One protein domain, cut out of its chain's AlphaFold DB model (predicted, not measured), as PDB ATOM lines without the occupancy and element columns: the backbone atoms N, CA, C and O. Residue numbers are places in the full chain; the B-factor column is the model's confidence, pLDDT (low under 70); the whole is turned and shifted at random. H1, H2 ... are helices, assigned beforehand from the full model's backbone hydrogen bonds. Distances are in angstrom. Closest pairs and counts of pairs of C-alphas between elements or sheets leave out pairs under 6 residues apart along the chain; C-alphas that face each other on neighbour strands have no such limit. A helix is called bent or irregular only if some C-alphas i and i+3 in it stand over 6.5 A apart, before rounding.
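AT A GLANCE: This is residues 146 to 214 of the 214 residues of an uncharacterized protein of Colocasia esculenta (UniProt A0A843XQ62). A long single helix, H3, makes the longest axis, and the short helix H2 folds back beside its first part in an uneven helical hairpin. The short helix H1 stands crosswise near H2, on the side away from H3, while residues 194 to 214, of which 194 to 212 belong to H3, stick out as an arm. The printed part has 69 residues with three named helices, in the order H1, H2, H3, and no named strand; the class is all helix. The whole is extended, with a radius of gyration of the C-alphas of 17.2 A, and elongated, its C-alphas spanning 53 by 30 by 18 A along the three main axes.

HOW THE PARTS SIT: H1, residues 146 to 156, comes first, and a tight link of 5 residues joins it to H2, residues 162 to 170. H1 and H2 are close but not clearly touching, with 2 pairs of C-alphas within 8 A. Their closest C-alphas, those of Arg 149 and Leu 165, are 7.3 A apart. The lines of H1 and H2 are about perpendicular, at 82 degrees. A short link of 9 residues joins H2 to H3, residues 180 to 212. H2 and H3 touch and form a helical hairpin, with a shallow tilt of 24 degrees, opposite ways. Their closest C-alphas, those of Ile 167 and Ile 186, are 6.4 A apart. H3 touches H2 with residues 182 to 189 alone. H1 and H3 are apart. In H1, H2 and H3 every O i to N i+4 pair of the backbone is within hydrogen-bond range.

IN THESE COORDINATES: H1 runs from Ala 146, with its C-alpha at (49.100, 58.533, 27.964), to Ser 156, 15.3 A from first to last C-alpha. H2 runs from Arg 162, with its C-alpha at (44.575, 48.530, 30.386), to His 170, over 12.1 A. H3 has 33 residues and covers 47.7 A, from C-alpha 180 at (59.470, 34.872, 28.627) to C-alpha 212 at (12.010, 31.041, 26.251). No helix is bent or irregular.

THE WHOLE: The two C-alphas farthest apart, those of Asn 179 and Val 214, are 54.5 A apart. Without residues 194 to 214, which stand free, the body has 48 residues and spans 30 by 22 by 16 A, with a radius of gyration of 11.2 A. The printed part has no cut, and no link between the helices is long. It ends at Val 214, the chain's last residue. The mean pLDDT of the printed part is 87.0, and residues 212 to 214 are under 70.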
ATOM      1  N   ALA A 146      50.094  57.620  28.518       88.44
ATOM      2  CA  ALA A 146      49.100  58.533  27.964       88.44
ATOM      3  C   ALA A 146      49.392  58.850  26.490       88.44
ATOM      4  O   ALA A 146      48.465  58.883  25.686       88.44
ATOM      5  N   ASP A 147      50.668  59.026  26.136       91.75
ATOM      6  CA  ASP A 147      51.078  59.263  24.749       91.75
ATOM      7  C   ASP A 147      50.805  58.037  23.877       91.75
ATOM      8  O   ASP A 147      50.278  58.183  22.779       91.75
ATOM      9  N   ILE A 148      51.096  56.834  24.391       91.44
ATOM     10  CA  ILE A 148      50.814  55.570  23.692       91.44
ATOM     11  C   ILE A 148      49.313  55.431  23.436       91.44
ATOM     12  O   ILE A 148      48.908  55.261  22.297       91.44
ATOM     13  N   ARG A 149      48.469  55.608  24.461       92.94
ATOM     14  CA  ARG A 149      47.005  55.573  24.290       92.94
ATOM     15  C   ARG A 149      46.499  56.580  23.267       92.94
ATOM     16  O   ARG A 149      45.632  56.265  22.464       92.94
ATOM     17  N   LYS A 150      47.050  57.796  23.289       92.69
ATOM     18  CA  LYS A 150      46.682  58.834  22.329       92.69
ATOM     19  C   LYS A 150      47.071  58.445  20.900       92.69
ATOM     20  O   LYS A 150      46.284  58.700  19.998       92.69
ATOM     21  N   ALA A 151      48.250  57.857  20.702       91.19
ATOM     22  CA  ALA A 151      48.695  57.385  19.393       91.19
ATOM     23  C   ALA A 151      47.798  56.252  18.869       91.19
ATOM     24  O   ALA A 151      47.305  56.338  17.750       91.19
ATOM     25  N   GLU A 152      47.496  55.264  19.712       91.88
ATOM     26  CA  GLU A 152      46.628  54.127  19.372       91.88
ATOM     27  C   GLU A 152      45.197  54.575  19.034       91.88
ATOM     28  O   GLU A 152      44.613  54.116  18.054       91.88
ATOM     29  N   LEU A 153      44.655  55.547  19.777       92.38
ATOM     30  CA  LEU A 153      43.363  56.167  19.472       92.38
ATOM     31  C   LEU A 153      43.377  56.911  18.130       92.38
ATOM     32  O   LEU A 153      42.382  56.898  17.411       92.38
ATOM     33  N   GLN A 154      44.480  57.580  17.792       92.25
ATOM     34  CA  GLN A 154      44.614  58.288  16.516       92.25
ATOM     35  C   GLN A 154      44.730  57.331  15.324       92.25
ATOM     36  O   GLN A 154      44.242  57.664  14.248       92.25
ATOM     37  N   GLU A 155      45.362  56.172  15.508       89.69
ATOM     38  CA  GLU A 155      45.574  55.178  14.451       89.69
ATOM     39  C   GLU A 155      44.355  54.270  14.244       89.69
ATOM     40  O   GLU A 155      43.895  54.100  13.116       89.69
ATOM     41  N   SER A 156      43.800  53.718  15.324       88.81
ATOM     42  CA  SER A 156      42.683  52.763  15.270       88.81
ATOM     43  C   SER A 156      41.300  53.417  15.356       88.81
ATOM     44  O   SER A 156      40.290  52.778  15.061       88.81
ATOM     45  N   GLY A 157      41.224  54.680  15.790       91.31
ATOM     46  CA  GLY A 157      39.964  55.352  16.117       91.31
ATOM     47  C   GLY A 157      39.335  54.900  17.441       91.31
ATOM     48  O   GLY A 157      38.278  55.416  17.808       91.31
ATOM     49  N   GLN A 158      39.967  53.979  18.176       88.75
ATOM     50  CA  GLN A 158      39.460  53.424  19.429       88.75
ATOM     51  C   GLN A 158      40.494  53.566  20.558       88.75
ATOM     52  O   GLN A 158      41.685  53.357  20.360       88.75
ATOM     53  N   ASP A 159      40.045  53.940  21.761       87.50
ATOM     54  CA  ASP A 159      40.932  53.956  22.933       87.50
ATOM     55  C   ASP A 159      41.195  52.523  23.394       87.50
ATOM     56  O   ASP A 159      40.281  51.696  23.438       87.50
ATOM     57  N   ILE A 160      42.439  52.260  23.775       87.75
ATOM     58  CA  ILE A 160      42.870  50.941  24.219       87.75
ATOM     59  C   ILE A 160      42.695  50.788  25.727       87.75
ATOM     60  O   ILE A 160      42.969  51.692  26.534       87.75
ATOM     61  N   ASP A 161      42.271  49.606  26.149       86.44
ATOM     62  CA  ASP A 161      42.090  49.301  27.557       86.44
ATOM     63  C   ASP A 161      43.428  49.066  28.286       86.44
ATOM     64  O   ASP A 161      44.528  49.238  27.754       86.44
ATOM     65  N   ARG A 162      43.364  48.732  29.578       85.19
ATOM     66  CA  ARG A 162      44.575  48.530  30.386       85.19
ATOM     67  C   ARG A 162      45.343  47.256  30.009       85.19
ATOM     68  O   ARG A 162      46.561  47.233  30.177       85.19
ATOM     69  N   SER A 163      44.655  46.205  29.580       86.25
ATOM     70  CA  SER A 163      45.248  44.938  29.127       86.25
ATOM     71  C   SER A 163      45.898  45.088  27.763       86.25
ATOM     72  O   SER A 163      47.021  44.634  27.588       86.25
ATOM     73  N   GLU A 164      45.237  45.762  26.833       89.31
ATOM     74  CA  GLU A 164      45.771  46.097  25.517       89.31
ATOM     75  C   GLU A 164      47.003  46.987  25.669       89.31
ATOM     76  O   GLU A 164      48.070  46.654  25.160       89.31
ATOM     77  N   LEU A 165      46.919  48.029  26.504       90.94
ATOM     78  CA  LEU A 165      48.075  48.852  26.857       90.94
ATOM     79  C   LEU A 165      49.202  48.023  27.481       90.94
ATOM     80  O   LEU A 165      50.376  48.277  27.211       90.94
ATOM     81  N   PHE A 166      48.886  47.031  28.316       90.38
ATOM     82  CA  PHE A 166      49.898  46.118  28.840       90.38
ATOM     83  C   PHE A 166      50.558  45.315  27.716       90.38
ATOM     84  O   PHE A 166      51.782  45.263  27.678       90.38
ATOM     85  N   ILE A 167      49.791  44.752  26.781       91.62
ATOM     86  CA  ILE A 167      50.331  44.007  25.636       91.62
ATOM     87  C   ILE A 167      51.241  44.918  24.808       91.62
ATOM     88  O   ILE A 167      52.425  44.621  24.705       91.62
ATOM     89  N   VAL A 168      50.740  46.071  24.349       92.38
ATOM     90  CA  VAL A 168      51.487  47.062  23.548       92.38
ATOM     91  C   VAL A 168      52.786  47.493  24.228       92.38
ATOM     92  O   VAL A 168      53.826  47.639  23.593       92.38
ATOM     93  N   THR A 169      52.762  47.688  25.548       93.88
ATOM     94  CA  THR A 169      53.955  48.127  26.286       93.88
ATOM     95  C   THR A 169      54.928  46.995  26.610       93.88
ATOM     96  O   THR A 169      56.032  47.292  27.061       93.88
ATOM     97  N   HIS A 170      54.558  45.726  26.411       94.25
ATOM     98  CA  HIS A 170      55.383  44.550  26.726       94.25
ATOM     99  C   HIS A 170      55.699  43.680  25.493       94.25
ATOM    100  O   HIS A 170      56.353  42.638  25.628       94.25
ATOM    101  N   THR A 171      55.295  44.124  24.302       94.38
ATOM    102  CA  THR A 171      55.648  43.555  22.999       94.38
ATOM    103  C   THR A 171      56.448  44.553  22.171       94.38
ATOM    104  O   THR A 171      56.284  45.767  22.247       94.38
ATOM    105  N   ARG A 172      57.370  44.030  21.372       91.94
ATOM    106  CA  ARG A 172      58.126  44.808  20.391       91.94
ATOM    107  C   ARG A 172      57.272  45.090  19.151       91.94
ATOM    108  O   ARG A 172      56.193  44.532  18.981       91.94
ATOM    109  N   LYS A 173      57.791  45.927  18.244       87.06
ATOM    110  CA  LYS A 173      57.138  46.254  16.958       87.06
ATOM    111  C   LYS A 173      56.891  45.035  16.059       87.06
ATOM    112  O   LYS A 173      56.024  45.084  15.203       87.06
ATOM    113  N   ASP A 174      57.659  43.966  16.246       89.38
ATOM    114  CA  ASP A 174      57.493  42.671  15.575       89.38
ATOM    115  C   ASP A 174      56.408  41.787  16.229       89.38
ATOM    116  O   ASP A 174      56.177  40.665  15.788       89.38
ATOM    117  N   GLY A 175      55.748  42.270  17.289       88.69
ATOM    118  CA  GLY A 175      54.742  41.537  18.058       88.69
ATOM    119  C   GLY A 175      55.320  40.560  19.084       88.69
ATOM    120  O   GLY A 175      54.560  39.921  19.813       88.69
ATOM    121  N   ILE A 176      56.646  40.440  19.191       92.25
ATOM    122  CA  ILE A 176      57.290  39.471  20.079       92.25
ATOM    123  C   ILE A 176      57.377  40.052  21.502       92.25
ATOM    124  O   ILE A 176      57.850  41.183  21.678       92.25
ATOM    125  N   PRO A 177      56.954  39.310  22.548       94.69
ATOM    126  CA  PRO A 177      57.133  39.737  23.932       94.69
ATOM    127  C   PRO A 177      58.605  39.973  24.280       94.69
ATOM    128  O   PRO A 177      59.488  39.240  23.842       94.69
ATOM    129  N   ILE A 178      58.872  40.969  25.125       92.94
ATOM    130  CA  ILE A 178      60.250  41.370  25.469       92.94
ATOM    131  C   ILE A 178      61.039  40.235  26.138       92.94
ATOM    132  O   ILE A 178      62.250  40.123  25.943       92.94
ATOM    133  N   ASN A 179      60.375  39.413  26.951       93.44
ATOM    134  CA  ASN A 179      60.955  38.229  27.571       93.44
ATOM    135  C   ASN A 179      59.885  37.169  27.866       93.44
ATOM    136  O   ASN A 179      58.683  37.395  27.689       93.44
ATOM    137  N   ASN A 180      60.338  36.008  28.339       94.62
ATOM    138  CA  ASN A 180      59.470  34.872  28.627       94.62
ATOM    139  C   ASN A 180      58.434  35.189  29.719       94.62
ATOM    140  O   ASN A 180      57.277  34.799  29.611       94.62
ATOM    141  N   GLU A 181      58.808  35.939  30.754       93.88
ATOM    142  CA  GLU A 181      57.882  36.319  31.821       93.88
ATOM    143  C   GLU A 181      56.762  37.238  31.321       93.88
ATOM    144  O   GLU A 181      55.609  37.072  31.720       93.88
ATOM    145  N   CYS A 182      57.071  38.164  30.411       92.50
ATOM    146  CA  CYS A 182      56.070  38.989  29.742       92.50
ATOM    147  C   CYS A 182      55.175  38.137  28.839       92.50
ATOM    148  O   CYS A 182      53.962  38.317  28.870       92.50
ATOM    149  N   ALA A 183      55.738  37.171  28.104       93.81
ATOM    150  CA  ALA A 183      54.954  36.240  27.292       93.81
ATOM    151  C   ALA A 183      53.951  35.451  28.148       93.81
ATOM    152  O   ALA A 183      52.762  35.418  27.839       93.81
ATOM    153  N   VAL A 184      54.401  34.887  29.274       94.50
ATOM    154  CA  VAL A 184      53.534  34.171  30.224       94.50
ATOM    155  C   VAL A 184      52.449  35.092  30.788       94.50
ATOM    156  O   VAL A 184      51.290  34.686  30.866       94.50
ATOM    157  N   ALA A 185      52.789  36.332  31.148       91.94
ATOM    158  CA  ALA A 185      51.819  37.300  31.657       91.94
ATOM    159  C   ALA A 185      50.765  37.683  30.603       91.94
ATOM    160  O   ALA A 185      49.576  37.715  30.914       91.94
ATOM    161  N   ILE A 186      51.182  37.917  29.355       91.44
ATOM    162  CA  ILE A 186      50.285  38.202  28.227       91.44
ATOM    163  C   ILE A 186      49.354  37.013  27.976       91.44
ATOM    164  O   ILE A 186      48.141  37.191  27.884       91.44
ATOM    165  N   LEU A 187      49.884  35.788  27.941       92.38
ATOM    166  CA  LEU A 187      49.073  34.579  27.774       92.38
ATOM    167  C   LEU A 187      48.067  34.396  28.916       92.38
ATOM    168  O   LEU A 187      46.919  34.027  28.671       92.38
ATOM    169  N   ALA A 188      48.468  34.674  30.158       89.69
ATOM    170  CA  ALA A 188      47.572  34.619  31.309       89.69
ATOM    171  C   ALA A 188      46.444  35.658  31.205       89.69
ATOM    172  O   ALA A 188      45.292  35.325  31.485       89.69
ATOM    173  N   LEU A 189      46.756  36.879  30.752       87.94
ATOM    174  CA  LEU A 189      45.756  37.907  30.467       87.94
ATOM    175  C   LEU A 189      44.775  37.411  29.400       87.94
ATOM    176  O   LEU A 189      43.585  37.306  29.684       87.94
ATOM    177  N   LEU A 190      45.256  37.012  28.223       85.81
ATOM    178  CA  LEU A 190      44.405  36.536  27.125       85.81
ATOM    179  C   LEU A 190      43.536  35.335  27.534       85.81
ATOM    180  O   LEU A 190      42.351  35.270  27.210       85.81
ATOM    181  N   ARG A 191      44.085  34.403  28.324       87.25
ATOM    182  CA  ARG A 191      43.323  33.270  28.864       87.25
ATOM    183  C   ARG A 191      42.205  33.727  29.797       87.25
ATOM    184  O   ARG A 191      41.099  33.200  29.708       87.25
ATOM    185  N   GLN A 192      42.475  34.681  30.685       80.56
ATOM    186  CA  GLN A 192      41.455  35.222  31.582       80.56
ATOM    187  C   GLN A 192      40.329  35.898  30.795       80.56
ATOM    188  O   GLN A 192      39.156  35.692  31.104       80.56
ATOM    189  N   TRP A 193      40.679  36.646  29.750       79.12
ATOM    190  CA  TRP A 193      39.724  37.250  28.825       79.12
ATOM    191  C   TRP A 193      38.822  36.201  28.166       79.12
ATOM    192  O   TRP A 193      37.598  36.318  28.228       79.12
ATOM    193  N   HIS A 194      39.399  35.124  27.626       80.88
ATOM    194  CA  HIS A 194      38.623  34.024  27.044       80.88
ATOM    195  C   HIS A 194      37.696  33.346  28.060       80.88
ATOM    196  O   HIS A 194      36.535  33.083  27.752       80.88
ATOM    197  N   LEU A 195      38.171  33.081  29.282       81.56
ATOM    198  CA  LEU A 195      37.343  32.482  30.333       81.56
ATOM    199  C   LEU A 195      36.176  33.394  30.731       81.56
ATOM    200  O   LEU A 195      35.055  32.908  30.885       81.56
ATOM    201  N   ASN A 196      36.421  34.701  30.842       82.19
ATOM    202  CA  ASN A 196      35.380  35.688  31.122       82.19
ATOM    203  C   ASN A 196      34.341  35.737  29.992       82.19
ATOM    204  O   ASN A 196      33.145  35.732  30.269       82.19
ATOM    205  N   MET A 197      34.773  35.710  28.727       84.19
ATOM    206  CA  MET A 197      33.872  35.651  27.570       84.19
ATOM    207  C   MET A 197      33.012  34.384  27.574       84.19
ATOM    208  O   MET A 197      31.795  34.466  27.431       84.19
ATOM    209  N   ILE A 198      33.614  33.214  27.810       84.94
ATOM    210  CA  ILE A 198      32.879  31.942  27.925       84.94
ATOM    211  C   ILE A 198      31.855  32.013  29.062       84.94
ATOM    212  O   ILE A 198      30.730  31.543  28.908       84.94
ATOM    213  N   TYR A 199      32.230  32.591  30.204       84.56
ATOM    214  CA  TYR A 199      31.328  32.766  31.337       84.56
ATOM    215  C   TYR A 199      30.133  33.660  30.982       84.56
ATOM    216  O   TYR A 199      28.994  33.260  31.209       84.56
ATOM    217  N   ILE A 200      30.376  34.814  30.352       88.06
ATOM    218  CA  ILE A 200      29.320  35.733  29.906       88.06
ATOM    219  C   ILE A 200      28.385  35.041  28.909       88.06
ATOM    220  O   ILE A 200      27.170  35.104  29.075       88.06
ATOM    221  N   LEU A 201      28.925  34.324  27.918       86.62
ATOM    222  CA  LEU A 201      28.117  33.575  26.951       86.62
ATOM    223  C   LEU A 201      27.262  32.500  27.631       86.62
ATOM    224  O   LEU A 201      26.081  32.374  27.322       86.62
ATOM    225  N   LYS A 202      27.818  31.765  28.604       86.75
ATOM    226  CA  LYS A 202      27.052  30.796  29.405       86.75
ATOM    227  C   LYS A 202      25.921  31.468  30.186       86.75
ATOM    228  O   LYS A 202      24.824  30.918  30.243       86.75
ATOM    229  N   CYS A 203      26.172  32.640  30.770       83.25
ATOM    230  CA  CYS A 203      25.142  33.424  31.446       83.25
ATOM    231  C   CYS A 203      24.039  33.859  30.474       83.25
ATOM    232  O   CYS A 203      22.872  33.640  30.772       83.25
ATOM    233  N   LEU A 204      24.396  34.390  29.301       87.06
ATOM    234  CA  LEU A 204      23.435  34.827  28.283       87.06
ATOM    235  C   LEU A 204      22.575  33.671  27.767       87.06
ATOM    236  O   LEU A 204      21.357  33.801  27.729       87.06
ATOM    237  N   VAL A 205      23.181  32.526  27.435       88.75
ATOM    238  CA  VAL A 205      22.442  31.328  27.001       88.75
ATOM    239  C   VAL A 205      21.483  30.861  28.092       88.75
ATOM    240  O   VAL A 205      20.326  30.581  27.800       88.75
ATOM    241  N   LYS A 206      21.919  30.833  29.359       85.38
ATOM    242  CA  LYS A 206      21.043  30.476  30.482       85.38
ATOM    243  C   LYS A 206      19.881  31.459  30.634       85.38
ATOM    244  O   LYS A 206      18.758  31.024  30.849       85.38
ATOM    245  N   THR A 207      20.128  32.763  30.515       80.88
ATOM    246  CA  THR A 207      19.073  33.782  30.579       80.88
ATOM    247  C   THR A 207      18.083  33.634  29.429       80.88
ATOM    248  O   THR A 207      16.885  33.682  29.666       80.88
ATOM    249  N   ILE A 208      18.563  33.405  28.206       81.81
ATOM    250  CA  ILE A 208      17.715  33.164  27.033       81.81
ATOM    251  C   ILE A 208      16.862  31.912  27.261       81.81
ATOM    252  O   ILE A 208      15.648  31.993  27.152       81.81
ATOM    253  N   LEU A 209      17.451  30.784  27.662       77.25
ATOM    254  CA  LEU A 209      16.692  29.555  27.925       77.25
ATOM    255  C   LEU A 209      15.608  29.751  28.997       77.25
ATOM    256  O   LEU A 209      14.488  29.309  28.800       77.25
ATOM    257  N   VAL A 210      15.894  30.493  30.071       76.50
ATOM    258  CA  VAL A 210      14.892  30.827  31.105       76.50
ATOM    259  C   VAL A 210      13.779  31.744  30.576       76.50
ATOM    260  O   VAL A 210      12.651  31.666  31.047       76.50
ATOM    261  N   VAL A 211      14.073  32.623  29.614       73.00
ATOM    262  CA  VAL A 211      13.082  33.533  29.006       73.00
ATOM    263  C   VAL A 211      12.206  32.826  27.963       73.00
ATOM    264  O   VAL A 211      11.063  33.231  27.775       73.00
ATOM    265  N   TYR A 212      12.719  31.787  27.300       63.66
ATOM    266  CA  TYR A 212      12.010  31.041  26.251       63.66
ATOM    267  C   TYR A 212      11.432  29.686  26.717       63.66
ATOM    268  O   TYR A 212      10.815  28.997  25.909       63.66
ATOM    269  N   GLU A 213      11.575  29.307  27.993       54.50
ATOM    270  CA  GLU A 213      10.807  28.223  28.640       54.50
ATOM    271  C   GLU A 213       9.463  28.742  29.215       54.50
ATOM    272  O   GLU A 213       9.189  28.624  30.412       54.50
ATOM    273  N   VAL A 214       8.619  29.312  28.340       52.72
ATOM    274  CA  VAL A 214       7.168  29.529  28.543       52.72
ATOM    275  C   VAL A 214       6.403  28.807  27.445       52.72
ATOM    276  O   VAL A 214       6.792  28.972  26.267       52.72
TER     277      VAL A 214